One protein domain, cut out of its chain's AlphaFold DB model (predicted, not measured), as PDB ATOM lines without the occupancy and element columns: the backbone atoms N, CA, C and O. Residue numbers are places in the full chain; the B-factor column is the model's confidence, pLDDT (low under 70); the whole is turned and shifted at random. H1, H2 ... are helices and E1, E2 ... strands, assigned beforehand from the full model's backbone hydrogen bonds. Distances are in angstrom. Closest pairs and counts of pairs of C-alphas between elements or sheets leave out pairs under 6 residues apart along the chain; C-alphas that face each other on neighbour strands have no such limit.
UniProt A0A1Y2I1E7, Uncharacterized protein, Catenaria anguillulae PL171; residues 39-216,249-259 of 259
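AT A GLANCE: This is residues 39 to 216 and 249 to 259 of the 259 residues of an uncharacterized protein of Catenaria anguillulae PL171 (UniProt A0A1Y2I1E7). A two-stranded ribbon, E1 and E2, packs through E1 on the later part of the long helix H10, while H7 lies side by side with H10 near the middle of the domain. Shorter helices spread from there: H4 and H2 on H7's side, H8 and H3 as another pair side by side, H1 and H5 at one end of the longest axis, and H9 and H11 toward the other. The printed part has 189 residues with eleven named helices and two named strands, in the order H1 to H10, E1, H11, E2. The class is mostly helix, and the sheet, E1 - E2, is antiparallel. The whole is compact, with a radius of gyration of the C-alphas of 16.9 A and spans of 54 by 38 by 28 A.

HOW THE PARTS SIT: E1, residues 191 to 196, and E2, residues 253 to 258, are antiparallel neighbours at 152 degrees; N 192 and O 257 are 3.1 A apart and N 196 and O 253 3.0 A, within hydrogen-bond range. The closest C-alphas of H10, residues 167 to 185, and E1 are those of Ala 183 and Phe 193, 5.1 A apart. H7, residues 110 to 117, touches H10 at a shallow tilt of 16 degrees, opposite ways (C-alphas of Phe 116 and Ala 175, 5.5 A). H4, residues 75 to 83, touches H7 at a steep tilt of 46 degrees (Ala 82 and Pro 111, 4.5 A between C-alphas). H2, residues 47 to 51, touches H4 (C-alphas of Cys 50 and Cys 77, 5.3 A). The hub is H8, residues 127 to 138; with residues 128 to 133 alone it touches H3, residues 61 to 70, at a shallow tilt of 20 degrees, opposite ways (C-alphas of Ser 65 and Ala 129, 5.1 A). H9, residues 161 to 164, only just touches H8, and H11, residues 203 to 212, only just touches H9, each with 3 pairs of C-alphas within 8 A, the closest 6.4 A. H1, residues 39 to 44, and H5, residues 86 to 93, touch about perpendicular, at 81 degrees (C-alphas of Cys 41 and Cys 93, 5.5 A). H6, residues 101 to 106, touches no helix. O i to N i+4 pairs are all within hydrogen-bond range in H1, H2, H3, H5, H6, H7, H8, H10 and H11; H4 has 4 of 5, and H9 is too short for such a pair.

IN THESE COORDINATES: H10 is 27.2 A long, H8 16.3 A, E2 15.4 A, E1 15.2 A, H3 and H11 14.2 A each. H1 begins at C-alpha 39 (198.525, -5.896, -20.947), H10 ends at C-alpha 185 (225.455, -2.544, -27.260), and E2 ends at C-alpha 258 (224.404, -14.050, -17.505).

THE WHOLE: The C-alphas farthest apart are those of Thr 95 and Pro 214, 54.5 A. Residues 217 to 248 are not printed; C-alphas 216 and 249 are 29.1 A apart across this cut. The link H8 to H9, residues 139 to 160, is long. The mean pLDDT of the printed part is 77.9; it is under 70 in 38 residues, among them 52 to 59, 186 to 196 and 249 to 259.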
ATOM      1  N   MET A  39     199.360  -5.295 -19.893       86.00
ATOM      2  CA  MET A  39     198.525  -5.896 -20.947       86.00
ATOM      3  C   MET A  39     197.664  -4.864 -21.698       86.00
ATOM      4  O   MET A  39     197.386  -5.015 -22.887       86.00
ATOM      5  N   GLU A  40     197.219  -3.805 -21.015       90.50
ATOM      6  CA  GLU A  40     196.424  -2.732 -21.624       90.50
ATOM      7  C   GLU A  40     197.297  -1.851 -22.519       90.50
ATOM      8  O   GLU A  40     196.880  -1.477 -23.617       90.50
ATOM      9  N   CYS A  41     198.525  -1.569 -22.077       90.19
ATOM     10  CA  CYS A  41     199.523  -0.865 -22.867       90.19
ATOM     11  C   CYS A  41     199.911  -1.668 -24.114       90.19
ATOM     12  O   CYS A  41     199.876  -1.137 -25.219       90.19
ATOM     13  N   GLU A  42     200.187  -2.965 -23.975       86.88
ATOM     14  CA  GLU A  42     200.508  -3.847 -25.104       86.88
ATOM     15  C   GLU A  42     199.384  -3.922 -26.133       86.88
ATOM     16  O   GLU A  42     199.645  -3.875 -27.336       86.88
ATOM     17  N   LYS A  43     198.131  -4.001 -25.671       88.94
ATOM     18  CA  LYS A  43     196.955  -3.975 -26.543       88.94
ATOM     19  C   LYS A  43     196.819  -2.628 -27.250       88.94
ATOM     20  O   LYS A  43     196.549  -2.603 -28.446       88.94
ATOM     21  N   LYS A  44     197.027  -1.515 -26.539       90.69
ATOM     22  CA  LYS A  44     197.001  -0.164 -27.122       90.69
ATOM     23  C   LYS A  44     198.087   0.021 -28.180       90.69
ATOM     24  O   LYS A  44     197.835   0.636 -29.209       90.69
ATOM     25  N   LEU A  45     199.273  -0.520 -27.926       89.00
ATOM     26  CA  LEU A  45     200.412  -0.489 -28.836       89.00
ATOM     27  C   LEU A  45     200.359  -1.583 -29.908       89.00
ATOM     28  O   LEU A  45     201.297  -1.697 -30.684       89.00
ATOM     29  N   ASN A  46     199.309  -2.406 -29.953       86.56
ATOM     30  CA  ASN A  46     199.167  -3.527 -30.884       86.56
ATOM     31  C   ASN A  46     200.333  -4.548 -30.866       86.56
ATOM     32  O   ASN A  46     200.490  -5.335 -31.797       86.56
ATOM     33  N   ILE A  47     201.148  -4.587 -29.803       81.44
ATOM     34  CA  ILE A  47     202.374  -5.407 -29.742       81.44
ATOM     35  C   ILE A  47     202.043  -6.900 -29.794       81.44
ATOM     36  O   ILE A  47     202.731  -7.670 -30.463       81.44
ATOM     37  N   VAL A  48     200.952  -7.304 -29.139       79.69
ATOM     38  CA  VAL A  48     200.495  -8.701 -29.138       79.69
ATOM     39  C   VAL A  48     200.117  -9.161 -30.546       79.69
ATOM     40  O   VAL A  48     200.432 -10.285 -30.910       79.69
ATOM     41  N   ALA A  49     199.504  -8.310 -31.371       79.19
ATOM     42  CA  ALA A  49     199.204  -8.683 -32.752       79.19
ATOM     43  C   ALA A  49     200.470  -8.712 -33.621       79.19
ATOM     44  O   ALA A  49     200.613  -9.578 -34.481       79.19
ATOM     45  N   CYS A  50     201.402  -7.789 -33.368       77.56
ATOM     46  CA  CYS A  50     202.626  -7.660 -34.150       77.56
ATOM     47  C   CYS A  50     203.676  -8.732 -33.855       77.56
ATOM     48  O   CYS A  50     204.463  -9.041 -34.738       77.56
ATOM     49  N   VAL A  51     203.735  -9.264 -32.632       71.69
ATOM     50  CA  VAL A  51     204.803 -10.188 -32.194       71.69
ATOM     51  C   VAL A  51     204.249 -11.414 -31.460       71.69
ATOM     52  O   VAL A  51     204.913 -12.440 -31.376       71.69
ATOM     53  N   GLY A  52     203.035 -11.323 -30.914       59.38
ATOM     54  CA  GLY A  52     202.418 -12.356 -30.078       59.38
ATOM     55  C   GLY A  52     201.622 -13.417 -30.837       59.38
ATOM     56  O   GLY A  52     201.144 -14.362 -30.210       59.38
ATOM     57  N   ASN A  53     201.488 -13.312 -32.162       52.50
ATOM     58  CA  ASN A  53     200.976 -14.431 -32.938       52.50
ATOM     59  C   ASN A  53     202.059 -15.502 -33.033       52.50
ATOM     60  O   ASN A  53     203.130 -15.283 -33.600       52.50
ATOM     61  N   ASN A  54     201.737 -16.689 -32.515       51.94
ATOM     62  CA  ASN A  54     202.399 -17.904 -32.950       51.94
ATOM     63  C   ASN A  54     202.270 -17.917 -34.472       51.94
ATOM     64  O   ASN A  54     201.154 -18.083 -34.976       51.94
ATOM     65  N   LEU A  55     203.379 -17.729 -35.201       53.78
ATOM     66  CA  LEU A  55     203.469 -18.280 -36.549       53.78
ATOM     67  C   LEU A  55     202.931 -19.694 -36.370       53.78
ATOM     68  O   LEU A  55     203.495 -20.451 -35.576       53.78
ATOM     69  N   LYS A  56     201.762 -19.990 -36.957       50.69
ATOM     70  CA  LYS A  56     201.176 -21.333 -36.869       50.69
ATOM     71  C   LYS A  56     202.304 -22.321 -37.161       50.69
ATOM     72  O   LYS A  56     203.200 -21.953 -37.921       50.69
ATOM     73  N   ASP A  57     202.256 -23.531 -36.597       56.75
ATOM     74  CA  ASP A  57     203.223 -24.627 -36.820       56.75
ATOM     75  C   ASP A  57     203.253 -25.117 -38.288       56.75
ATOM     76  O   ASP A  57     203.294 -26.306 -38.592       56.75
ATOM     77  N   SER A  58     203.157 -24.187 -39.227       60.50
ATOM     78  CA  SER A  58     203.283 -24.371 -40.636       60.50
ATOM     79  C   SER A  58     204.738 -24.653 -40.930       60.50
ATOM     80  O   SER A  58     205.653 -23.902 -40.596       60.50
ATOM     81  N   THR A  59     204.909 -25.770 -41.602       64.62
ATOM     82  CA  THR A  59     206.149 -26.231 -42.198       64.62
ATOM     83  C   THR A  59     206.277 -25.756 -43.647       64.62
ATOM     84  O   THR A  59     207.190 -26.159 -44.365       64.62
ATOM     85  N   VAL A  60     205.343 -24.921 -44.111       74.06
ATOM     86  CA  VAL A  60     205.250 -24.488 -45.502       74.06
ATOM     87  C   VAL A  60     205.793 -23.068 -45.627       74.06
ATOM     88  O   VAL A  60     205.200 -22.105 -45.146       74.06
ATOM     89  N   GLU A  61     206.910 -22.931 -46.341       75.69
ATOM     90  CA  GLU A  61     207.618 -21.663 -46.565       75.69
ATOM     91  C   GLU A  61     206.692 -20.519 -47.008       75.69
ATOM     92  O   GLU A  61     206.749 -19.420 -46.457       75.69
ATOM     93  N   SER A  62     205.794 -20.768 -47.967       79.81
ATOM     94  CA  SER A  62     204.875 -19.743 -48.474       79.81
ATOM     95  C   SER A  62     203.880 -19.264 -47.417       79.81
ATOM     96  O   SER A  62     203.464 -18.106 -47.434       79.81
ATOM     97  N   GLU A  63     203.485 -20.136 -46.488       79.31
ATOM     98  CA  GLU A  63     202.591 -19.762 -45.395       79.31
ATOM     99  C   GLU A  63     203.328 -18.934 -44.349       79.31
ATOM    100  O   GLU A  63     202.811 -17.890 -43.956       79.31
ATOM    101  N   ILE A  64     204.551 -19.332 -43.984       76.62
ATOM    102  CA  ILE A  64     205.429 -18.560 -43.094       76.62
ATOM    103  C   ILE A  64     205.699 -17.180 -43.699       76.62
ATOM    104  O   ILE A  64     205.536 -16.163 -43.029       76.62
ATOM    105  N   SER A  65     206.054 -17.117 -44.985       80.44
ATOM    106  CA  SER A  65     206.302 -15.850 -45.675       80.44
ATOM    107  C   SER A  65     205.070 -14.949 -45.670       80.44
ATOM    108  O   SER A  65     205.219 -13.739 -45.507       80.44
ATOM    109  N   ARG A  66     203.875 -15.503 -45.889       83.56
ATOM    110  CA  ARG A  66     202.619 -14.747 -45.866       83.56
ATOM    111  C   ARG A  66     202.303 -14.241 -44.461       83.56
ATOM    112  O   ARG A  66     201.928 -13.083 -44.318       83.56
ATOM    113  N   GLU A  67     202.479 -15.080 -43.446       80.62
ATOM    114  CA  GLU A  67     202.215 -14.704 -42.058       80.62
ATOM    115  C   GLU A  67     203.168 -13.597 -41.607       80.62
ATOM    116  O   GLU A  67     202.707 -12.566 -41.127       80.62
ATOM    117  N   LEU A  68     204.474 -13.735 -41.868       79.81
ATOM    118  CA  LEU A  68     205.468 -12.698 -41.574       79.81
ATOM    119  C   LEU A  68     205.120 -11.369 -42.253       79.81
ATOM    120  O   LEU A  68     205.151 -10.328 -41.603       79.81
ATOM    121  N   LYS A  69     204.748 -11.399 -43.542       85.06
ATOM    122  CA  LYS A  69     204.336 -10.203 -44.298       85.06
ATOM    123  C   LYS A  69     203.113  -9.517 -43.696       85.06
ATOM    124  O   LYS A  69     203.091  -8.294 -43.613       85.06
ATOM    125  N   ASN A  70     202.114 -10.295 -43.294       85.19
ATOM    126  CA  ASN A  70     200.818  -9.771 -42.866       85.19
ATOM    127  C   ASN A  70     200.760  -9.403 -41.379       85.19
ATOM    128  O   ASN A  70     199.810  -8.744 -40.970       85.19
ATOM    129  N   THR A  71     201.733  -9.842 -40.579       83.06
ATOM    130  CA  THR A  71     201.765  -9.604 -39.130       83.06
ATOM    131  C   THR A  71     202.958  -8.733 -38.755       83.06
ATOM    132  O   THR A  71     202.833  -7.516 -38.692       83.06
ATOM    133  N   ILE A  72     204.139  -9.324 -38.586       81.81
ATOM    134  CA  ILE A  72     205.355  -8.642 -38.120       81.81
ATOM    135  C   ILE A  72     205.761  -7.515 -39.077       81.81
ATOM    136  O   ILE A  72     206.136  -6.424 -38.647       81.81
ATOM    137  N   CYS A  73     205.672  -7.782 -40.379       86.19
ATOM    138  CA  CYS A  73     206.178  -6.905 -41.430       86.19
ATOM    139  C   CYS A  73     205.108  -6.018 -42.064       86.19
ATOM    140  O   CYS A  73     205.395  -5.302 -43.026       86.19
ATOM    141  N   ALA A  74     203.896  -6.021 -41.506       88.50
ATOM    142  CA  ALA A  74     202.867  -5.069 -41.876       88.50
ATOM    143  C   ALA A  74     203.312  -3.637 -41.522       88.50
ATOM    144  O   ALA A  74     204.118  -3.408 -40.613       88.50
ATOM    145  N   ALA A  75     202.831  -2.650 -42.281       88.19
ATOM    146  CA  ALA A  75     203.289  -1.265 -42.152       88.19
ATOM    147  C   ALA A  75     203.008  -0.679 -40.757       88.19
ATOM    148  O   ALA A  75     203.816   0.070 -40.215       88.19
ATOM    149  N   ASP A  76     201.879  -1.023 -40.150       87.81
ATOM    150  CA  ASP A  76     201.527  -0.647 -38.782       87.81
ATOM    151  C   ASP A  76     202.496  -1.259 -37.759       87.81
ATOM    152  O   ASP A  76     203.064  -0.533 -36.938       87.81
ATOM    153  N   CYS A  77     202.767  -2.559 -37.861       87.69
ATOM    154  CA  CYS A  77     203.660  -3.264 -36.947       87.69
ATOM    155  C   CYS A  77     205.117  -2.827 -37.073       87.69
ATOM    156  O   CYS A  77     205.758  -2.529 -36.067       87.69
ATOM    157  N   THR A  78     205.633  -2.692 -38.292       86.75
ATOM    158  CA  THR A  78     207.001  -2.200 -38.526       86.75
ATOM    159  C   THR A  78     207.194  -0.778 -38.006       86.75
ATOM    160  O   THR A  78     208.222  -0.490 -37.396       86.75
ATOM    161  N   ASN A  79     206.199   0.101 -38.159       89.00
ATOM    162  CA  ASN A  79     206.257   1.462 -37.625       89.00
ATOM    163  C   ASN A  79     206.290   1.498 -36.094       89.00
ATOM    164  O   ASN A  79     207.026   2.303 -35.520       89.00
ATOM    165  N   ILE A  80     205.504   0.646 -35.434       88.25
ATOM    166  CA  ILE A  80     205.479   0.550 -33.970       88.25
ATOM    167  C   ILE A  80     206.790  -0.055 -33.463       88.25
ATOM    168  O   ILE A  80     207.452   0.535 -32.611       88.25
ATOM    169  N   LEU A  81     207.205  -1.194 -34.022       86.25
ATOM    170  CA  LEU A  81     208.414  -1.908 -33.610       86.25
ATOM    171  C   LEU A  81     209.685  -1.101 -33.879       86.25
ATOM    172  O   LEU A  81     210.630  -1.201 -33.109       86.25
ATOM    173  N   ALA A  82     209.714  -0.253 -34.910       86.31
ATOM    174  CA  ALA A  82     210.847   0.636 -35.163       86.31
ATOM    175  C   ALA A  82     210.997   1.750 -34.112       86.31
ATOM    176  O   ALA A  82     212.105   2.254 -33.920       86.31
ATOM    177  N   LYS A  83     209.899   2.146 -33.459       88.44
ATOM    178  CA  LYS A  83     209.849   3.245 -32.480       88.44
ATOM    179  C   LYS A  83     209.813   2.768 -31.035       88.44
ATOM    180  O   LYS A  83     209.949   3.595 -30.139       88.44
ATOM    181  N   ILE A  84     209.603   1.471 -30.805       87.62
ATOM    182  CA  ILE A  84     209.427   0.937 -29.459       87.62
ATOM    183  C   ILE A  84     210.677   1.226 -28.615       87.62
ATOM    184  O   ILE A  84     211.794   0.809 -28.918       87.62
ATOM    185  N   SER A  85     210.468   2.002 -27.562       88.69
ATOM    186  CA  SER A  85     211.460   2.388 -26.567       88.69
ATOM    187  C   SER A  85     210.732   2.669 -25.260       88.69
ATOM    188  O   SER A  85     209.497   2.741 -25.230       88.69
ATOM    189  N   ARG A  86     211.479   2.854 -24.172       88.88
ATOM    190  CA  ARG A  86     210.864   3.181 -22.886       88.88
ATOM    191  C   ARG A  86     210.148   4.527 -22.940       88.88
ATOM    192  O   ARG A  86     209.027   4.632 -22.458       88.88
ATOM    193  N   GLU A  87     210.755   5.512 -23.588       90.50
ATOM    194  CA  GLU A  87     210.172   6.838 -23.797       90.50
ATOM    195  C   GLU A  87     208.877   6.738 -24.604       90.50
ATOM    196  O   GLU A  87     207.873   7.326 -24.218       90.50
ATOM    197  N   TYR A  88     208.866   5.937 -25.674       92.25
ATOM    198  CA  TYR A  88     207.664   5.723 -26.475       92.25
ATOM    199  C   TYR A  88     206.557   5.010 -25.683       92.25
ATOM    200  O   TYR A  88     205.389   5.386 -25.778       92.25
ATOM    201  N   VAL A  89     206.891   4.006 -24.866       91.88
ATOM    202  CA  VAL A  89     205.916   3.322 -23.996       91.88
ATOM    203  C   VAL A  89     205.325   4.291 -22.977       91.88
ATOM    204  O   VAL A  89     204.106   4.346 -22.825       91.88
ATOM    205  N   GLU A  90     206.153   5.089 -22.308       93.06
ATOM    206  CA  GLU A  90     205.684   6.065 -21.323       93.06
ATOM    207  C   GLU A  90     204.878   7.196 -21.978       93.06
ATOM    208  O   GLU A  90     203.851   7.621 -21.441       93.06
ATOM    209  N   GLU A  91     205.263   7.631 -23.180       93.38
ATOM    210  CA  GLU A  91     204.486   8.576 -23.978       93.38
ATOM    211  C   GLU A  91     203.104   7.992 -24.283       93.38
ATOM    212  O   GLU A  91     202.085   8.601 -23.963       93.38
ATOM    213  N   GLN A  92     203.026   6.793 -24.856       93.50
ATOM    214  CA  GLN A  92     201.757   6.235 -25.322       93.50
ATOM    215  C   GLN A  92     200.870   5.709 -24.189       93.50
ATOM    216  O   GLN A  92     199.642   5.793 -24.285       93.50
ATOM    217  N   CYS A  93     201.445   5.181 -23.113       93.69
ATOM    218  CA  CYS A  93     200.721   4.465 -22.062       93.69
ATOM    219  C   CYS A  93     200.694   5.180 -20.708       93.69
ATOM    220  O   CYS A  93     200.024   4.697 -19.800       93.69
ATOM    221  N   GLY A  94     201.354   6.331 -20.579       93.50
ATOM    222  CA  GLY A  94     201.429   7.114 -19.347       93.50
ATOM    223  C   GLY A  94     202.767   6.944 -18.628       93.50
ATOM    224  O   GLY A  94     203.461   5.939 -18.777       93.50
ATOM    225  N   THR A  95     203.135   7.948 -17.834       92.31
ATOM    226  CA  THR A  95     204.416   7.982 -17.119       92.31
ATOM    227  C   THR A  95     204.586   6.748 -16.233       92.31
ATOM    228  O   THR A  95     203.676   6.371 -15.489       92.31
ATOM    229  N   GLY A  96     205.751   6.105 -16.323       87.12
ATOM    230  CA  GLY A  96     206.056   4.873 -15.592       87.12
ATOM    231  C   GLY A  96     205.372   3.610 -16.127       87.12
ATOM    232  O   GLY A  96     205.482   2.562 -15.488       87.12
ATOM    233  N   ALA A  97     204.684   3.676 -17.273       89.62
ATOM    234  CA  ALA A  97     204.148   2.488 -17.925       89.62
ATOM    235  C   ALA A  97     205.264   1.491 -18.280       89.62
ATOM    236  O   ALA A  97     206.417   1.844 -18.549       89.62
ATOM    237  N   ARG A  98     204.896   0.212 -18.258       88.50
ATOM    238  CA  ARG A  98     205.755  -0.935 -18.565       88.50
ATOM    239  C   ARG A  98     204.965  -1.911 -19.420       88.50
ATOM    240  O   ARG A  98     203.744  -1.971 -19.298       88.50
ATOM    241  N   LEU A  99     205.654  -2.687 -20.236       84.56
ATOM    242  CA  LEU A  99     205.130  -3.881 -20.883       84.56
ATOM    243  C   LEU A  99     205.312  -5.089 -19.951       84.56
ATOM    244  O   LEU A  99     205.932  -5.006 -18.886       84.56
ATOM    245  N   SER A 100     204.733  -6.227 -20.319       79.62
ATOM    246  CA  SER A 100     204.985  -7.499 -19.647       79.62
ATOM    247  C   SER A 100     206.463  -7.852 -19.736       79.62
ATOM    248  O   SER A 100     207.177  -7.416 -20.637       79.62
ATOM    249  N   PHE A 101     206.920  -8.679 -18.794       70.00
ATOM    250  CA  PHE A 101     208.332  -9.024 -18.637       70.00
ATOM    251  C   PHE A 101     209.010  -9.431 -19.955       70.00
ATOM    252  O   PHE A 101     210.117  -8.979 -20.233       70.00
ATOM    253  N   ASN A 102     208.322 -10.211 -20.792       68.38
ATOM    254  CA  ASN A 102     208.852 -10.671 -22.074       68.38
ATOM    255  C   ASN A 102     209.090  -9.509 -23.050       68.38
ATOM    256  O   ASN A 102     210.171  -9.397 -23.624       68.38
ATOM    257  N   PHE A 103     208.108  -8.623 -23.227       73.19
ATOM    258  CA  PHE A 103     208.251  -7.494 -24.145       73.19
ATOM    259  C   PHE A 103     209.148  -6.398 -23.586       73.19
ATOM    260  O   PHE A 103     209.898  -5.796 -24.345       73.19
ATOM    261  N   GLU A 104     209.126  -6.174 -22.273       73.94
ATOM    262  CA  GLU A 104     210.013  -5.221 -21.609       73.94
ATOM    263  C   GLU A 104     211.479  -5.631 -21.774       73.94
ATOM    264  O   GLU A 104     212.338  -4.795 -22.048       73.94
ATOM    265  N   TYR A 105     211.750  -6.934 -21.659       70.00
ATOM    266  CA  TYR A 105     213.065  -7.516 -21.887       70.00
ATOM    267  C   TYR A 105     213.501  -7.385 -23.348       70.00
ATOM    268  O   TYR A 105     214.619  -6.957 -23.616       70.00
ATOM    269  N   LEU A 106     212.624  -7.702 -24.305       73.06
ATOM    270  CA  LEU A 106     212.948  -7.643 -25.734       73.06
ATOM    271  C   LEU A 106     212.969  -6.218 -26.300       73.06
ATOM    272  O   LEU A 106     213.546  -6.000 -27.365       73.06
ATOM    273  N   MET A 107     212.367  -5.242 -25.619       78.69
ATOM    274  CA  MET A 107     212.193  -3.868 -26.102       78.69
ATOM    275  C   MET A 107     213.451  -3.245 -26.726       78.69
ATOM    276  O   MET A 107     213.337  -2.679 -27.814       78.69
ATOM    277  N   PRO A 108     214.659  -3.377 -26.135       75.44
ATOM    278  CA  PRO A 108     215.861  -2.778 -26.707       75.44
ATOM    279  C   PRO A 108     216.211  -3.338 -28.094       75.44
ATOM    280  O   PRO A 108     216.807  -2.635 -28.914       75.44
ATOM    281  N   ILE A 109     215.832  -4.583 -28.377       73.12
ATOM    282  CA  ILE A 109     216.196  -5.306 -29.597       73.12
ATOM    283  C   ILE A 109     215.018  -5.546 -30.546       73.12
ATOM    284  O   ILE A 109     215.256  -5.917 -31.690       73.12
ATOM    285  N   LEU A 110     213.769  -5.286 -30.140       76.88
ATOM    286  CA  LEU A 110     212.583  -5.411 -31.000       76.88
ATOM    287  C   LEU A 110     212.701  -4.651 -32.339       76.88
ATOM    288  O   LEU A 110     212.389  -5.254 -33.370       76.88
ATOM    289  N   PRO A 111     213.210  -3.398 -32.394       81.00
ATOM    290  CA  PRO A 111     213.411  -2.712 -33.674       81.00
ATOM    291  C   PRO A 111     214.347  -3.486 -34.603       81.00
ATOM    292  O   PRO A 111     214.123  -3.596 -35.805       81.00
ATOM    293  N   THR A 112     215.399  -4.053 -34.032       76.50
ATOM    294  CA  THR A 112     216.430  -4.787 -34.749       76.50
ATOM    295  C   THR A 112     215.925  -6.154 -35.216       76.50
ATOM    296  O   THR A 112     216.106  -6.518 -36.377       76.50
ATOM    297  N   LEU A 113     215.228  -6.874 -34.337       74.56
ATOM    298  CA  LEU A 113     214.603  -8.158 -34.630       74.56
ATOM    299  C   LEU A 113     213.545  -8.024 -35.732       74.56
ATOM    300  O   LEU A 113     213.501  -8.843 -36.647       74.56
ATOM    301  N   SER A 114     212.736  -6.962 -35.694       78.56
ATOM    302  CA  SER A 114     211.748  -6.699 -36.746       78.56
ATOM    303  C   SER A 114     212.416  -6.494 -38.109       78.56
ATOM    304  O   SER A 114     212.011  -7.116 -39.086       78.56
ATOM    305  N   LYS A 115     213.508  -5.718 -38.182       81.06
ATOM    306  CA  LYS A 115     214.280  -5.541 -39.422       81.06
ATOM    307  C   LYS A 115     214.845  -6.861 -39.934       81.06
ATOM    308  O   LYS A 115     214.762  -7.121 -41.129       81.06
ATOM    309  N   PHE A 116     215.380  -7.692 -39.040       80.62
ATOM    310  CA  PHE A 116     215.877  -9.019 -39.386       80.62
ATOM    311  C   PHE A 116     214.771  -9.885 -40.012       80.62
ATOM    312  O   PHE A 116     214.920 -10.332 -41.151       80.62
ATOM    313  N   LEU A 117     213.634 -10.042 -39.327       79.25
ATOM    314  CA  LEU A 117     212.509 -10.864 -39.792       79.25
ATOM    315  C   LEU A 117     211.877 -10.335 -41.084       79.25
ATOM    316  O   LEU A 117     211.394 -11.125 -41.895       79.25
ATOM    317  N   CYS A 118     211.925  -9.019 -41.298       86.00
ATOM    318  CA  CYS A 118     211.368  -8.357 -42.476       86.00
ATOM    319  C   CYS A 118     212.342  -8.207 -43.649       86.00
ATOM    320  O   CYS A 118     212.032  -7.534 -44.635       86.00
ATOM    321  N   THR A 119     213.504  -8.850 -43.573       86.44
ATOM    322  CA  THR A 119     214.462  -8.894 -44.678       86.44
ATOM    323  C   THR A 119     213.861  -9.640 -45.868       86.44
ATOM    324  O   THR A 119     213.382 -10.768 -45.727       86.44
ATOM    325  N   THR A 120     213.919  -9.026 -47.051       89.31
ATOM    326  CA  THR A 120     213.419  -9.602 -48.308       89.31
ATOM    327  C   THR A 120     214.504  -9.689 -49.375       89.31
ATOM    328  O   THR A 120     215.463  -8.908 -49.358       89.31
ATOM    329  N   ASP A 121     214.368 -10.630 -50.308       86.31
ATOM    330  CA  ASP A 121     215.137 -10.630 -51.557       86.31
ATOM    331  C   ASP A 121     214.577  -9.614 -52.571       86.31
ATOM    332  O   ASP A 121     213.568  -8.943 -52.342       86.31
ATOM    333  N   SER A 122     215.242  -9.501 -53.718       87.81
ATOM    334  CA  SER A 122     214.804  -8.683 -54.857       87.81
ATOM    335  C   SER A 122     213.432  -9.060 -55.442       87.81
ATOM    336  O   SER A 122     212.828  -8.242 -56.136       87.81
ATOM    337  N   GLN A 123     212.910 -10.254 -55.155       85.81
ATOM    338  CA  GLN A 123     211.574 -10.705 -55.561       85.81
ATOM    339  C   GLN A 123     210.512 -10.443 -54.480       85.81
ATOM    340  O   GLN A 123     209.327 -10.719 -54.682       85.81
ATOM    341  N   GLY A 124     210.913  -9.890 -53.333       85.25
ATOM    342  CA  GLY A 124     210.041  -9.638 -52.195       85.25
ATOM    343  C   GLY A 124     209.727 -10.889 -51.372       85.25
ATOM    344  O   GLY A 124     208.776 -10.857 -50.589       85.25
ATOM    345  N   ASN A 125     210.457 -11.995 -51.524       85.38
ATOM    346  CA  ASN A 125     210.322 -13.169 -50.659       85.38
ATOM    347  C   ASN A 125     210.965 -12.894 -49.301       85.38
ATOM    348  O   ASN A 125     212.021 -12.270 -49.224       85.38
ATOM    349  N   MET A 126     210.339 -13.372 -48.224       86.12
ATOM    350  CA  MET A 126     210.870 -13.183 -46.871       86.12
ATOM    351  C   MET A 126     212.061 -14.108 -46.657       86.12
ATOM    352  O   MET A 126     211.906 -15.332 -46.655       86.12
ATOM    353  N   CYS A 127     213.237 -13.544 -46.407       87.75
ATOM    354  CA  CYS A 127     214.445 -14.337 -46.208       87.75
ATOM    355  C   CYS A 127     214.333 -15.256 -44.987       87.75
ATOM    356  O   CYS A 127     214.852 -16.369 -45.009       87.75
ATOM    357  N   ALA A 128     213.622 -14.818 -43.943       82.25
ATOM    358  CA  ALA A 128     213.353 -15.638 -42.768       82.25
ATOM    359  C   ALA A 128     212.557 -16.907 -43.133       82.25
ATOM    360  O   ALA A 128     212.911 -18.000 -42.705       82.25
ATOM    361  N   ALA A 129     211.548 -16.793 -44.004       82.88
ATOM    362  CA  ALA A 129     210.806 -17.958 -44.484       82.88
ATOM    363  C   ALA A 129     211.703 -18.909 -45.294       82.88
ATOM    364  O   ALA A 129     211.676 -20.117 -45.065       82.88
ATOM    365  N   LEU A 130     212.546 -18.359 -46.178       84.88
ATOM    366  CA  LEU A 130     213.504 -19.132 -46.975       84.88
ATOM    367  C   LEU A 130     214.522 -19.883 -46.106       84.88
ATOM    368  O   LEU A 130     214.828 -21.037 -46.396       84.88
ATOM    369  N   VAL A 131     215.010 -19.277 -45.015       85.00
ATOM    370  CA  VAL A 131     215.846 -19.983 -44.027       85.00
ATOM    371  C   VAL A 131     215.091 -21.159 -43.435       85.00
ATOM    372  O   VAL A 131     215.640 -22.256 -43.399       85.00
ATOM    373  N   THR A 132     213.844 -20.973 -42.998       81.06
ATOM    374  CA  THR A 132     213.050 -22.071 -42.429       81.06
ATOM    375  C   THR A 132     212.858 -23.203 -43.435       81.06
ATOM    376  O   THR A 132     213.113 -24.360 -43.100       81.06
ATOM    377  N   GLY A 133     212.501 -22.882 -44.682       81.50
ATOM    378  CA  GLY A 133     212.402 -23.868 -45.761       81.50
ATOM    379  C   GLY A 133     213.720 -24.616 -45.984       81.50
ATOM    380  O   GLY A 133     213.734 -25.842 -46.104       81.50
ATOM    381  N   ALA A 134     214.846 -23.904 -45.955       86.00
ATOM    382  CA  ALA A 134     216.175 -24.476 -46.130       86.00
ATOM    383  C   ALA A 134     216.621 -25.357 -44.944       86.00
ATOM    384  O   ALA A 134     217.222 -26.411 -45.163       86.00
ATOM    385  N   VAL A 135     216.277 -24.986 -43.704       83.94
ATOM    386  CA  VAL A 135     216.475 -25.822 -42.503       83.94
ATOM    387  C   VAL A 135     215.709 -27.132 -42.655       83.94
ATOM    388  O   VAL A 135     216.280 -28.201 -42.453       83.94
ATOM    389  N   MET A 136     214.445 -27.075 -43.070       81.19
ATOM    390  CA  MET A 136     213.635 -28.277 -43.277       81.19
ATOM    391  C   MET A 136     214.196 -29.176 -44.384       81.19
ATOM    392  O   MET A 136     214.253 -30.394 -44.221       81.19
ATOM    393  N   GLN A 137     214.668 -28.588 -45.483       83.12
ATOM    394  CA  GLN A 137     215.292 -29.323 -46.587       83.12
ATOM    395  C   GLN A 137     216.644 -29.945 -46.218       83.12
ATOM    396  O   GLN A 137     217.033 -30.937 -46.833       83.12
ATOM    397  N   SER A 138     217.350 -29.406 -45.218       83.31
ATOM    398  CA  SER A 138     218.619 -29.981 -44.750       83.31
ATOM    399  C   SER A 138     218.451 -31.391 -44.175       83.31
ATOM    400  O   SER A 138     219.403 -32.171 -44.162       83.31
ATOM    401  N   GLY A 139     217.253 -31.718 -43.667       79.44
ATOM    402  CA  GLY A 139     216.976 -32.973 -42.965       79.44
ATOM    403  C   GLY A 139     217.773 -33.155 -41.667       79.44
ATOM    404  O   GLY A 139     217.715 -34.227 -41.067       79.44
ATOM    405  N   VAL A 140     218.525 -32.139 -41.225       78.50
ATOM    406  CA  VAL A 140     219.316 -32.205 -39.998       78.50
ATOM    407  C   VAL A 140     218.407 -31.904 -38.807       78.50
ATOM    408  O   VAL A 140     217.771 -30.848 -38.779       78.50
ATOM    409  N   PRO A 141     218.335 -32.795 -37.801       75.06
ATOM    410  CA  PRO A 141     217.586 -32.506 -36.591       75.06
ATOM    411  C   PRO A 141     218.211 -31.305 -35.880       75.06
ATOM    412  O   PRO A 141     219.413 -31.279 -35.604       75.06
ATOM    413  N   VAL A 142     217.379 -30.312 -35.577       73.19
ATOM    414  CA  VAL A 142     217.791 -29.125 -34.831       73.19
ATOM    415  C   VAL A 142     218.187 -29.559 -33.421       73.19
ATOM    416  O   VAL A 142     217.356 -30.010 -32.634       73.19
ATOM    417  N   ALA A 143     219.475 -29.454 -33.108       75.88
ATOM    418  CA  ALA A 143     219.991 -29.773 -31.787       75.88
ATOM    419  C   ALA A 143     219.937 -28.536 -30.895       75.88
ATOM    420  O   ALA A 143     220.339 -27.461 -31.328       75.88
ATOM    421  N   LEU A 144     219.524 -28.700 -29.643       75.94
ATOM    422  CA  LEU A 144     219.584 -27.623 -28.661       75.94
ATOM    423  C   LEU A 144     220.982 -27.545 -28.038       75.94
ATOM    424  O   LEU A 144     221.662 -28.557 -27.852       75.94
ATOM    425  N   ASP A 145     221.419 -26.334 -27.738       70.69
ATOM    426  CA  ASP A 145     222.576 -26.056 -26.916       70.69
ATOM    427  C   ASP A 145     222.221 -26.391 -25.455       70.69
ATOM    428  O   ASP A 145     221.208 -25.912 -24.944       70.69
ATOM    429  N   PRO A 146     223.006 -27.238 -24.774       69.38
ATOM    430  CA  PRO A 146     222.651 -27.730 -23.447       69.38
ATOM    431  C   PRO A 146     222.745 -26.663 -22.348       69.38
ATOM    432  O   PRO A 146     222.174 -26.862 -21.280       69.38
ATOM    433  N   LEU A 147     223.458 -25.554 -22.581       68.81
ATOM    434  CA  LEU A 147     223.612 -24.468 -21.610       68.81
ATOM    435  C   LEU A 147     222.497 -23.430 -21.748       68.81
ATOM    436  O   LEU A 147     222.025 -22.888 -20.754       68.81
ATOM    437  N   THR A 148     222.080 -23.156 -22.979       65.88
ATOM    438  CA  THR A 148     221.121 -22.089 -23.296       65.88
ATOM    439  C   THR A 148     219.726 -22.610 -23.635       65.88
ATOM    440  O   THR A 148     218.774 -21.837 -23.660       65.88
ATOM    441  N   GLY A 149     219.582 -23.911 -23.903       67.69
ATOM    442  CA  GLY A 149     218.334 -24.527 -24.360       67.69
ATOM    443  C   GLY A 149     217.913 -24.094 -25.766       67.69
ATOM    444  O   GLY A 149     216.815 -24.437 -26.201       67.69
ATOM    445  N   LEU A 150     218.756 -23.342 -26.479       69.12
ATOM    446  CA  LEU A 150     218.433 -22.787 -27.785       69.12
ATOM    447  C   LEU A 150     218.874 -23.679 -28.932       69.12
ATOM    448  O   LEU A 150     219.891 -24.356 -28.820       69.12
ATOM    449  N   PRO A 151     218.176 -23.642 -30.072       70.50
ATOM    450  CA  PRO A 151     218.631 -24.353 -31.251       70.50
ATOM    451  C   PRO A 151     220.019 -23.862 -31.702       70.50
ATOM    452  O   PRO A 151     220.286 -22.663 -31.810       70.50
ATOM    453  N   ARG A 152     220.925 -24.814 -31.935       78.62
ATOM    454  CA  ARG A 152     222.270 -24.556 -32.450       78.62
ATOM    455  C   ARG A 152     222.193 -24.263 -33.947       78.62
ATOM    456  O   ARG A 152     221.495 -24.997 -34.652       78.62
ATOM    457  N   PRO A 153     222.933 -23.257 -34.445       83.44
ATOM    458  CA  PRO A 153     223.018 -23.004 -35.874       83.44
ATOM    459  C   PRO A 153     223.475 -24.250 -36.630       83.44
ATOM    460  O   PRO A 153     224.355 -24.989 -36.175       83.44
ATOM    461  N   LEU A 154     222.879 -24.479 -37.796       86.31
ATOM    462  CA  LEU A 154     223.295 -25.563 -38.673       86.31
ATOM    463  C   LEU A 154     224.550 -25.133 -39.448       86.31
ATOM    464  O   LEU A 154     224.617 -23.995 -39.908       86.31
ATOM    465  N   PRO A 155     225.543 -26.012 -39.644       89.62
ATOM    466  CA  PRO A 155     226.684 -25.696 -40.495       89.62
ATOM    467  C   PRO A 155     226.247 -25.315 -41.917       89.62
ATOM    468  O   PRO A 155     225.309 -25.900 -42.465       89.62
ATOM    469  N   VAL A 156     226.938 -24.350 -42.532       90.00
ATOM    470  CA  VAL A 156     226.583 -23.801 -43.857       90.00
ATOM    471  C   VAL A 156     226.495 -24.882 -44.942       90.00
ATOM    472  O   VAL A 156     225.636 -24.798 -45.818       90.00
ATOM    473  N   ASP A 157     227.329 -25.922 -44.871       89.62
ATOM    474  CA  ASP A 157     227.348 -27.040 -45.825       89.62
ATOM    475  C   ASP A 157     226.106 -27.943 -45.751       89.62
ATOM    476  O   ASP A 157     225.881 -28.745 -46.659       89.62
ATOM    477  N   LYS A 158     225.295 -27.827 -44.693       92.38
ATOM    478  CA  LYS A 158     224.037 -28.576 -44.540       92.38
ATOM    479  C   LYS A 158     222.856 -27.905 -45.216       92.38
ATOM    480  O   LYS A 158     221.850 -28.563 -45.468       92.38
ATOM    481  N   PHE A 159     222.966 -26.620 -45.525       90.12
ATOM    482  CA  PHE A 159     221.916 -25.916 -46.238       90.12
ATOM    483  C   PHE A 159     221.955 -26.236 -47.741       90.12
ATOM    484  O   PHE A 159     223.039 -26.374 -48.321       90.12
ATOM    485  N   PRO A 160     220.790 -26.314 -48.411       90.81
ATOM    486  CA  PRO A 160     220.722 -26.422 -49.862       90.81
ATOM    487  C   PRO A 160     221.517 -25.305 -50.543       90.81
ATOM    488  O   PRO A 160     221.357 -24.131 -50.206       90.81
ATOM    489  N   LYS A 161     222.317 -25.639 -51.565       90.62
ATOM    490  CA  LYS A 161     223.103 -24.640 -52.315       90.62
ATOM    491  C   LYS A 161     222.245 -23.517 -52.906       90.62
ATOM    492  O   LYS A 161     222.708 -22.383 -52.972       90.62
ATOM    493  N   SER A 162     221.006 -23.822 -53.303       89.88
ATOM    494  CA  SER A 162     220.029 -22.836 -53.786       89.88
ATOM    495  C   SER A 162     219.760 -21.735 -52.758       89.88
ATOM    496  O   SER A 162     219.684 -20.570 -53.129       89.88
ATOM    497  N   PHE A 163     219.678 -22.089 -51.473       91.12
ATOM    498  CA  PHE A 163     219.573 -21.127 -50.384       91.12
ATOM    499  C   PHE A 163     220.935 -20.507 -50.050       91.12
ATOM    500  O   PHE A 163     221.047 -19.285 -50.022       91.12
ATOM    501  N   THR A 164     221.984 -21.309 -49.848       92.12
ATOM    502  CA  THR A 164     223.317 -20.832 -49.423       92.12
ATOM    503  C   THR A 164     223.903 -19.782 -50.372       92.12
ATOM    504  O   THR A 164     224.564 -18.841 -49.928       92.12
ATOM    505  N   CYS A 165     223.631 -19.907 -51.673       91.88
ATOM    506  CA  CYS A 165     224.077 -18.964 -52.699       91.88
ATOM    507  C   CYS A 165     223.041 -17.887 -53.051       91.88
ATOM    508  O   CYS A 165     223.272 -17.104 -53.970       91.88
ATOM    509  N   SER A 166     221.913 -17.834 -52.341       90.94
ATOM    510  CA  SER A 166     220.890 -16.811 -52.545       90.94
ATOM    511  C   SER A 166     221.301 -15.457 -51.963       90.94
ATOM    512  O   SER A 166     222.108 -15.360 -51.034       90.94
ATOM    513  N   GLU A 167     220.657 -14.403 -52.464       91.06
ATOM    514  CA  GLU A 167     220.712 -13.056 -51.885       91.06
ATOM    515  C   GLU A 167     220.281 -13.062 -50.406       91.06
ATOM    516  O   GLU A 167     220.871 -12.375 -49.571       91.06
ATOM    517  N   CYS A 168     219.289 -13.888 -50.058       89.94
ATOM    518  CA  CYS A 168     218.768 -13.981 -48.701       89.94
ATOM    519  C   CYS A 168     219.772 -14.530 -47.691       89.94
ATOM    520  O   CYS A 168     219.800 -14.043 -46.563       89.94
ATOM    521  N   ALA A 169     220.612 -15.493 -48.073       90.44
ATOM    522  CA  ALA A 169     221.643 -16.015 -47.180       90.44
ATOM    523  C   ALA A 169     222.644 -14.920 -46.774       90.44
ATOM    524  O   ALA A 169     222.977 -14.802 -45.596       90.44
ATOM    525  N   ALA A 170     223.072 -14.081 -47.724       89.88
ATOM    526  CA  ALA A 170     223.947 -12.945 -47.436       89.88
ATOM    527  C   ALA A 170     223.247 -11.911 -46.541       89.88
ATOM    528  O   ALA A 170     223.750 -11.578 -45.469       89.88
ATOM    529  N   LYS A 171     222.042 -11.477 -46.934       89.19
ATOM    530  CA  LYS A 171     221.276 -10.478 -46.179       89.19
ATOM    531  C   LYS A 171     220.971 -10.919 -44.749       89.19
ATOM    532  O   LYS A 171     221.010 -10.091 -43.849       89.19
ATOM    533  N   ILE A 172     220.687 -12.203 -44.520       86.62
ATOM    534  CA  ILE A 172     220.433 -12.730 -43.174       86.62
ATOM    535  C   ILE A 172     221.695 -12.783 -42.327       86.62
ATOM    536  O   ILE A 172     221.612 -12.456 -41.147       86.62
ATOM    537  N   GLN A 173     222.852 -13.136 -42.892       87.56
ATOM    538  CA  GLN A 173     224.116 -13.067 -42.151       87.56
ATOM    539  C   GLN A 173     224.428 -11.627 -41.733       87.56
ATOM    540  O   GLN A 173     224.723 -11.379 -40.564       87.56
ATOM    541  N   ASP A 174     224.286 -10.674 -42.656       86.25
ATOM    542  CA  ASP A 174     224.526  -9.254 -42.382       86.25
ATOM    543  C   ASP A 174     223.526  -8.707 -41.353       86.25
ATOM    544  O   ASP A 174     223.913  -8.042 -40.390       86.25
ATOM    545  N   ALA A 175     222.238  -9.028 -41.516       81.81
ATOM    546  CA  ALA A 175     221.188  -8.602 -40.602       81.81
ATOM    547  C   ALA A 175     221.355  -9.225 -39.211       81.81
ATOM    548  O   ALA A 175     221.219  -8.507 -38.226       81.81
ATOM    549  N   ALA A 176     221.692 -10.515 -39.106       81.88
ATOM    550  CA  ALA A 176     221.949 -11.178 -37.828       81.88
ATOM    551  C   ALA A 176     223.179 -10.590 -37.127       81.88
ATOM    552  O   ALA A 176     223.104 -10.272 -35.945       81.88
ATOM    553  N   LYS A 177     224.277 -10.347 -37.856       83.38
ATOM    554  CA  LYS A 177     225.497  -9.735 -37.308       83.38
ATOM    555  C   LYS A 177     225.251  -8.307 -36.818       83.38
ATOM    556  O   LYS A 177     225.658  -7.952 -35.712       83.38
ATOM    557  N   ALA A 178     224.551  -7.491 -37.609       80.19
ATOM    558  CA  ALA A 178     224.137  -6.154 -37.191       80.19
ATOM    559  C   ALA A 178     223.204  -6.214 -35.976       80.19
ATOM    560  O   ALA A 178     223.274  -5.360 -35.087       80.19
ATOM    561  N   ALA A 179     222.344  -7.233 -35.930       75.06
ATOM    562  CA  ALA A 179     221.387  -7.381 -34.863       75.06
ATOM    563  C   ALA A 179     222.028  -7.784 -33.538       75.06
ATOM    564  O   ALA A 179     221.725  -7.182 -32.509       75.06
ATOM    565  N   ASP A 180     222.963  -8.724 -33.587       77.06
ATOM    566  CA  ASP A 180     223.771  -9.166 -32.458       77.06
ATOM    567  C   ASP A 180     224.644  -8.027 -31.906       77.06
ATOM    568  O   ASP A 180     224.660  -7.777 -30.704       77.06
ATOM    569  N   ALA A 181     225.270  -7.229 -32.780       79.69
ATOM    570  CA  ALA A 181     226.030  -6.048 -32.364       79.69
ATOM    571  C   ALA A 181     225.146  -4.995 -31.668       79.69
ATOM    572  O   ALA A 181     225.523  -4.438 -30.634       79.69
ATOM    573  N   ALA A 182     223.946  -4.736 -32.201       74.69
ATOM    574  CA  ALA A 182     222.985  -3.822 -31.585       74.69
ATOM    575  C   ALA A 182     222.462  -4.351 -30.239       74.69
ATOM    576  O   ALA A 182     222.227  -3.571 -29.317       74.69
ATOM    577  N   ALA A 183     222.290  -5.666 -30.125       71.56
ATOM    578  CA  ALA A 183     221.856  -6.351 -28.918       71.56
ATOM    579  C   ALA A 183     222.941  -6.306 -27.821       71.56
ATOM    580  O   ALA A 183     222.658  -5.935 -26.676       71.56
ATOM    581  N   ALA A 184     224.203  -6.539 -28.189       74.69
ATOM    582  CA  ALA A 184     225.357  -6.405 -27.305       74.69
ATOM    583  C   ALA A 184     225.540  -4.965 -26.794       74.69
ATOM    584  O   ALA A 184     225.783  -4.762 -25.606       74.69
ATOM    585  N   ALA A 185     225.356  -3.955 -27.652       73.88
ATOM    586  CA  ALA A 185     225.455  -2.544 -27.260       73.88
ATOM    587  C   ALA A 185     224.358  -2.105 -26.273       73.88
ATOM    588  O   ALA A 185     224.547  -1.161 -25.509       73.88
ATOM    589  N   LYS A 186     223.207  -2.782 -26.290       69.62
ATOM    590  CA  LYS A 186     222.038  -2.479 -25.454       69.62
ATOM    591  C   LYS A 186     221.878  -3.435 -24.274       69.62
ATOM    592  O   LYS A 186     220.784  -3.535 -23.731       69.62
ATOM    593  N   SER A 187     222.940  -4.144 -23.903       58.88
ATOM    594  CA  SER A 187     222.979  -5.083 -22.779       58.88
ATOM    595  C   SER A 187     223.414  -4.368 -21.487       58.88
ATOM    596  O   SER A 187     224.617  -4.277 -21.235       58.88
ATOM    597  N   PRO A 188     222.497  -3.828 -20.657       54.06
ATOM    598  CA  PRO A 188     222.850  -3.359 -19.322       54.06
ATOM    599  C   PRO A 188     223.198  -4.548 -18.409       54.06
ATOM    600  O   PRO A 188     222.631  -5.635 -18.530       54.06
ATOM    601  N   ASP A 189     224.122  -4.326 -17.475       52.19
ATOM    602  CA  ASP A 189     224.363  -5.191 -16.310       52.19
ATOM    603  C   ASP A 189     224.748  -6.654 -16.617       52.19
ATOM    604  O   ASP A 189     224.266  -7.585 -15.974       52.19
ATOM    605  N   GLY A 190     225.608  -6.884 -17.615       52.06
ATOM    606  CA  GLY A 190     226.138  -8.226 -17.914       52.06
ATOM    607  C   GLY A 190     225.129  -9.188 -18.555       52.06
ATOM    608  O   GLY A 190     225.434 -10.364 -18.736       52.06
ATOM    609  N   LYS A 191     223.943  -8.694 -18.931       53.84
ATOM    610  CA  LYS A 191     222.882  -9.445 -19.608       53.84
ATOM    611  C   LYS A 191     223.051  -9.354 -21.118       53.84
ATOM    612  O   LYS A 191     222.541  -8.413 -21.714       53.84
ATOM    613  N   ARG A 192     223.747 -10.301 -21.750       57.56
ATOM    614  CA  ARG A 192     223.890 -10.289 -23.216       57.56
ATOM    615  C   ARG A 192     222.603 -10.730 -23.883       57.56
ATOM    616  O   ARG A 192     222.160 -11.841 -23.627       57.56
ATOM    617  N   PHE A 193     222.062  -9.875 -24.746       61.41
ATOM    618  CA  PHE A 193     221.095 -10.248 -25.770       61.41
ATOM    619  C   PHE A 193     221.865 -10.754 -26.997       61.41
ATOM    620  O   PHE A 193     222.710 -10.026 -27.515       61.41
ATOM    621  N   ALA A 194     221.578 -11.968 -27.462       62.03
ATOM    622  CA  ALA A 194     222.134 -12.512 -28.702       62.03
ATOM    623  C   ALA A 194     221.008 -12.865 -29.672       62.03
ATOM    624  O   ALA A 194     219.939 -13.295 -29.237       62.03
ATOM    625  N   ILE A 195     221.227 -12.681 -30.973       65.44
ATOM    626  CA  ILE A 195     220.244 -13.041 -32.005       65.44
ATOM    627  C   ILE A 195     220.628 -14.394 -32.590       65.44
ATOM    628  O   ILE A 195     221.526 -14.498 -33.420       65.44
ATOM    629  N   HIS A 196     219.926 -15.450 -32.186       66.94
ATOM    630  CA  HIS A 196     220.215 -16.794 -32.678       66.94
ATOM    631  C   HIS A 196     219.510 -17.078 -34.008       66.94
ATOM    632  O   HIS A 196     218.348 -17.477 -34.033       66.94
ATOM    633  N   SER A 197     220.240 -16.903 -35.109       76.44
ATOM    634  CA  SER A 197     219.841 -17.354 -36.446       76.44
ATOM    635  C   SER A 197     220.240 -18.819 -36.676       76.44
ATOM    636  O   SER A 197     221.369 -19.208 -36.374       76.44
ATOM    637  N   MET A 198     219.355 -19.631 -37.274       80.38
ATOM    638  CA  MET A 198     219.709 -20.996 -37.721       80.38
ATOM    639  C   MET A 198     220.763 -21.016 -38.811       80.38
ATOM    640  O   MET A 198     221.513 -21.987 -38.914       80.38
ATOM    641  N   PHE A 199     220.798 -19.966 -39.631       85.69
ATOM    642  CA  PHE A 199     221.867 -19.777 -40.591       85.69
ATOM    643  C   PHE A 199     223.000 -18.999 -39.910       85.69
ATOM    644  O   PHE A 199     222.785 -17.840 -39.530       85.69
ATOM    645  N   PRO A 200     224.172 -19.617 -39.701       88.06
ATOM    646  CA  PRO A 200     225.226 -19.030 -38.891       88.06
ATOM    647  C   PRO A 200     225.854 -17.821 -39.590       88.06
ATOM    648  O   PRO A 200     225.995 -17.786 -40.815       88.06
ATOM    649  N   TYR A 201     226.229 -16.822 -38.794       87.81
ATOM    650  CA  TYR A 201     226.700 -15.507 -39.249       87.81
ATOM    651  C   TYR A 201     228.075 -15.125 -38.681       87.81
ATOM    652  O   TYR A 201     228.517 -13.987 -38.843       87.81
ATOM    653  N   ASP A 202     228.758 -16.064 -38.022       88.62
ATOM    654  CA  ASP A 202     230.152 -15.895 -37.621       88.62
ATOM    655  C   ASP A 202     231.077 -15.828 -38.850       88.62
ATOM    656  O   ASP A 202     230.727 -16.270 -39.949       88.62
ATOM    657  N   ASP A 203     232.277 -15.274 -38.671       89.94
ATOM    658  CA  ASP A 203     233.194 -15.012 -39.784       89.94
ATOM    659  C   ASP A 203     233.612 -16.295 -40.529       89.94
ATOM    660  O   ASP A 203     233.801 -16.260 -41.749       89.94
ATOM    661  N   ALA A 204     233.690 -17.444 -39.842       92.19
ATOM    662  CA  ALA A 204     233.997 -18.722 -40.482       92.19
ATOM    663  C   ALA A 204     232.822 -19.209 -41.341       92.19
ATOM    664  O   ALA A 204     233.031 -19.660 -42.468       92.19
ATOM    665  N   SER A 205     231.587 -19.049 -40.870       91.12
ATOM    666  CA  SER A 205     230.378 -19.350 -41.646       91.12
ATOM    667  C   SER A 205     230.199 -18.423 -42.850       91.12
ATOM    668  O   SER A 205     229.819 -18.873 -43.937       91.12
ATOM    669  N   VAL A 206     230.526 -17.136 -42.717       90.31
ATOM    670  CA  VAL A 206     230.548 -16.194 -43.849       90.31
ATOM    671  C   VAL A 206     231.595 -16.625 -44.881       90.31
ATOM    672  O   VAL A 206     231.293 -16.676 -46.078       90.31
ATOM    673  N   ALA A 207     232.800 -16.995 -44.442       89.81
ATOM    674  CA  ALA A 207     233.847 -17.506 -45.324       89.81
ATOM    675  C   ALA A 207     233.438 -18.822 -46.008       89.81
ATOM    676  O   ALA A 207     233.616 -18.963 -47.218       89.81
ATOM    677  N   ALA A 208     232.822 -19.754 -45.276       91.75
ATOM    678  CA  ALA A 208     232.324 -21.021 -45.811       91.75
ATOM    679  C   ALA A 208     231.245 -20.809 -46.885       91.75
ATOM    680  O   ALA A 208     231.271 -21.465 -47.932       91.75
ATOM    681  N   ARG A 209     230.335 -19.846 -46.681       92.81
ATOM    682  CA  ARG A 209     229.353 -19.451 -47.701       92.81
ATOM    683  C   ARG A 209     230.045 -18.898 -48.943       92.81
ATOM    684  O   ARG A 209     229.762 -19.364 -50.045       92.81
ATOM    685  N   LYS A 210     230.970 -17.944 -48.776       89.69
ATOM    686  CA  LYS A 210     231.728 -17.352 -49.893       89.69
ATOM    687  C   LYS A 210     232.499 -18.417 -50.683       89.69
ATOM    688  O   LYS A 210     232.468 -18.395 -51.909       89.69
ATOM    689  N   ALA A 211     233.112 -19.387 -50.004       89.31
ATOM    690  CA  ALA A 211     233.810 -20.506 -50.640       89.31
ATOM    691  C   ALA A 211     232.860 -21.460 -51.391       89.31
ATOM    692  O   ALA A 211     233.207 -21.973 -52.451       89.31
ATOM    693  N   THR A 212     231.650 -21.678 -50.867       88.31
ATOM    694  CA  THR A 212     230.626 -22.532 -51.498       88.31
ATOM    695  C   THR A 212     229.999 -21.878 -52.731       88.31
ATOM    696  O   THR A 212     229.566 -22.578 -53.650       88.31
ATOM    697  N   CYS A 213     229.961 -20.544 -52.762       87.50
ATOM    698  CA  CYS A 213     229.266 -19.744 -53.767       87.50
ATOM    699  C   CYS A 213     230.215 -18.754 -54.470       87.50
ATOM    700  O   CYS A 213     230.031 -17.537 -54.351       87.50
ATOM    701  N   PRO A 214     231.222 -19.244 -55.219       70.38
ATOM    702  CA  PRO A 214     232.111 -18.384 -55.989       70.38
ATOM    703  C   PRO A 214     231.300 -17.695 -57.099       70.38
ATOM    704  O   PRO A 214     230.847 -18.340 -58.039       70.38
ATOM    705  N   GLY A 215     231.069 -16.388 -56.960       59.97
ATOM    706  CA  GLY A 215     230.287 -15.586 -57.911       59.97
ATOM    707  C   GLY A 215     228.928 -15.096 -57.403       59.97
ATOM    708  O   GLY A 215     228.269 -14.338 -58.111       59.97
ATOM    709  N   ALA A 216     228.515 -15.451 -56.179       55.69
ATOM    710  CA  ALA A 216     227.420 -14.747 -55.514       55.69
ATOM    711  C   ALA A 216     227.912 -13.332 -55.179       55.69
ATOM    712  O   ALA A 216     228.675 -13.151 -54.229       55.69
ATOM    713  N   GLY A 249     210.649 -19.946 -32.048       33.06
ATOM    714  CA  GLY A 249     211.958 -19.924 -31.373       33.06
ATOM    715  C   GLY A 249     213.165 -20.209 -32.280       33.06
ATOM    716  O   GLY A 249     214.297 -20.169 -31.811       33.06
ATOM    717  N   VAL A 250     212.942 -20.520 -33.562       37.16
ATOM    718  CA  VAL A 250     213.989 -21.014 -34.475       37.16
ATOM    719  C   VAL A 250     214.600 -19.896 -35.323       37.16
ATOM    720  O   VAL A 250     215.772 -19.970 -35.663       37.16
ATOM    721  N   LEU A 251     213.873 -18.825 -35.642       43.00
ATOM    722  CA  LEU A 251     214.427 -17.770 -36.506       43.00
ATOM    723  C   LEU A 251     215.294 -16.752 -35.762       43.00
ATOM    724  O   LEU A 251     216.205 -16.170 -36.350       43.00
ATOM    725  N   SER A 252     215.011 -16.526 -34.482       39.47
ATOM    726  CA  SER A 252     215.750 -15.622 -33.604       39.47
ATOM    727  C   SER A 252     215.392 -15.964 -32.166       39.47
ATOM    728  O   SER A 252     214.420 -15.442 -31.623       39.47
ATOM    729  N   ALA A 253     216.138 -16.862 -31.535       39.00
ATOM    730  CA  ALA A 253     216.050 -16.952 -30.087       39.00
ATOM    731  C   ALA A 253     216.887 -15.828 -29.471       39.00
ATOM    732  O   ALA A 253     218.020 -15.596 -29.884       39.00
ATOM    733  N   VAL A 254     216.307 -15.114 -28.510       39.88
ATOM    734  CA  VAL A 254     217.008 -14.109 -27.713       39.88
ATOM    735  C   VAL A 254     217.273 -14.736 -26.364       39.88
ATOM    736  O   VAL A 254     216.335 -14.980 -25.605       39.88
ATOM    737  N   VAL A 255     218.537 -15.017 -26.074       36.41
ATOM    738  CA  VAL A 255     218.939 -15.524 -24.764       36.41
ATOM    739  C   VAL A 255     219.498 -14.418 -23.902       36.41
ATOM    740  O   VAL A 255     220.147 -13.503 -24.394       36.41
ATOM    741  N   LEU A 256     219.237 -14.571 -22.606       32.03
ATOM    742  CA  LEU A 256     219.942 -13.932 -21.518       32.03
ATOM    743  C   LEU A 256     221.172 -14.780 -21.188       32.03
ATOM    744  O   LEU A 256     221.052 -15.765 -20.461       32.03
ATOM    745  N   VAL A 257     222.351 -14.414 -21.689       28.62
ATOM    746  CA  VAL A 257     223.584 -14.965 -21.107       28.62
ATOM    747  C   VAL A 257     223.923 -14.091 -19.905       28.62
ATOM    748  O   VAL A 257     224.262 -12.921 -20.083       28.62
ATOM    749  N   MET A 258     223.776 -14.634 -18.693       23.20
ATOM    750  CA  MET A 258     224.404 -14.050 -17.505       23.20
ATOM    751  C   MET A 258     225.883 -14.443 -17.536       23.20
ATOM    752  O   MET A 258     226.188 -15.633 -17.631       23.20
ATOM    753  N   ALA A 259     226.770 -13.447 -17.542       29.59
ATOM    754  CA  ALA A 259     228.208 -13.650 -17.367       29.59
ATOM    755  C   ALA A 259     228.556 -13.928 -15.898       29.59
ATOM    756  O   ALA A 259     227.887 -13.334 -15.020       29.59
TER     757      ALA A 259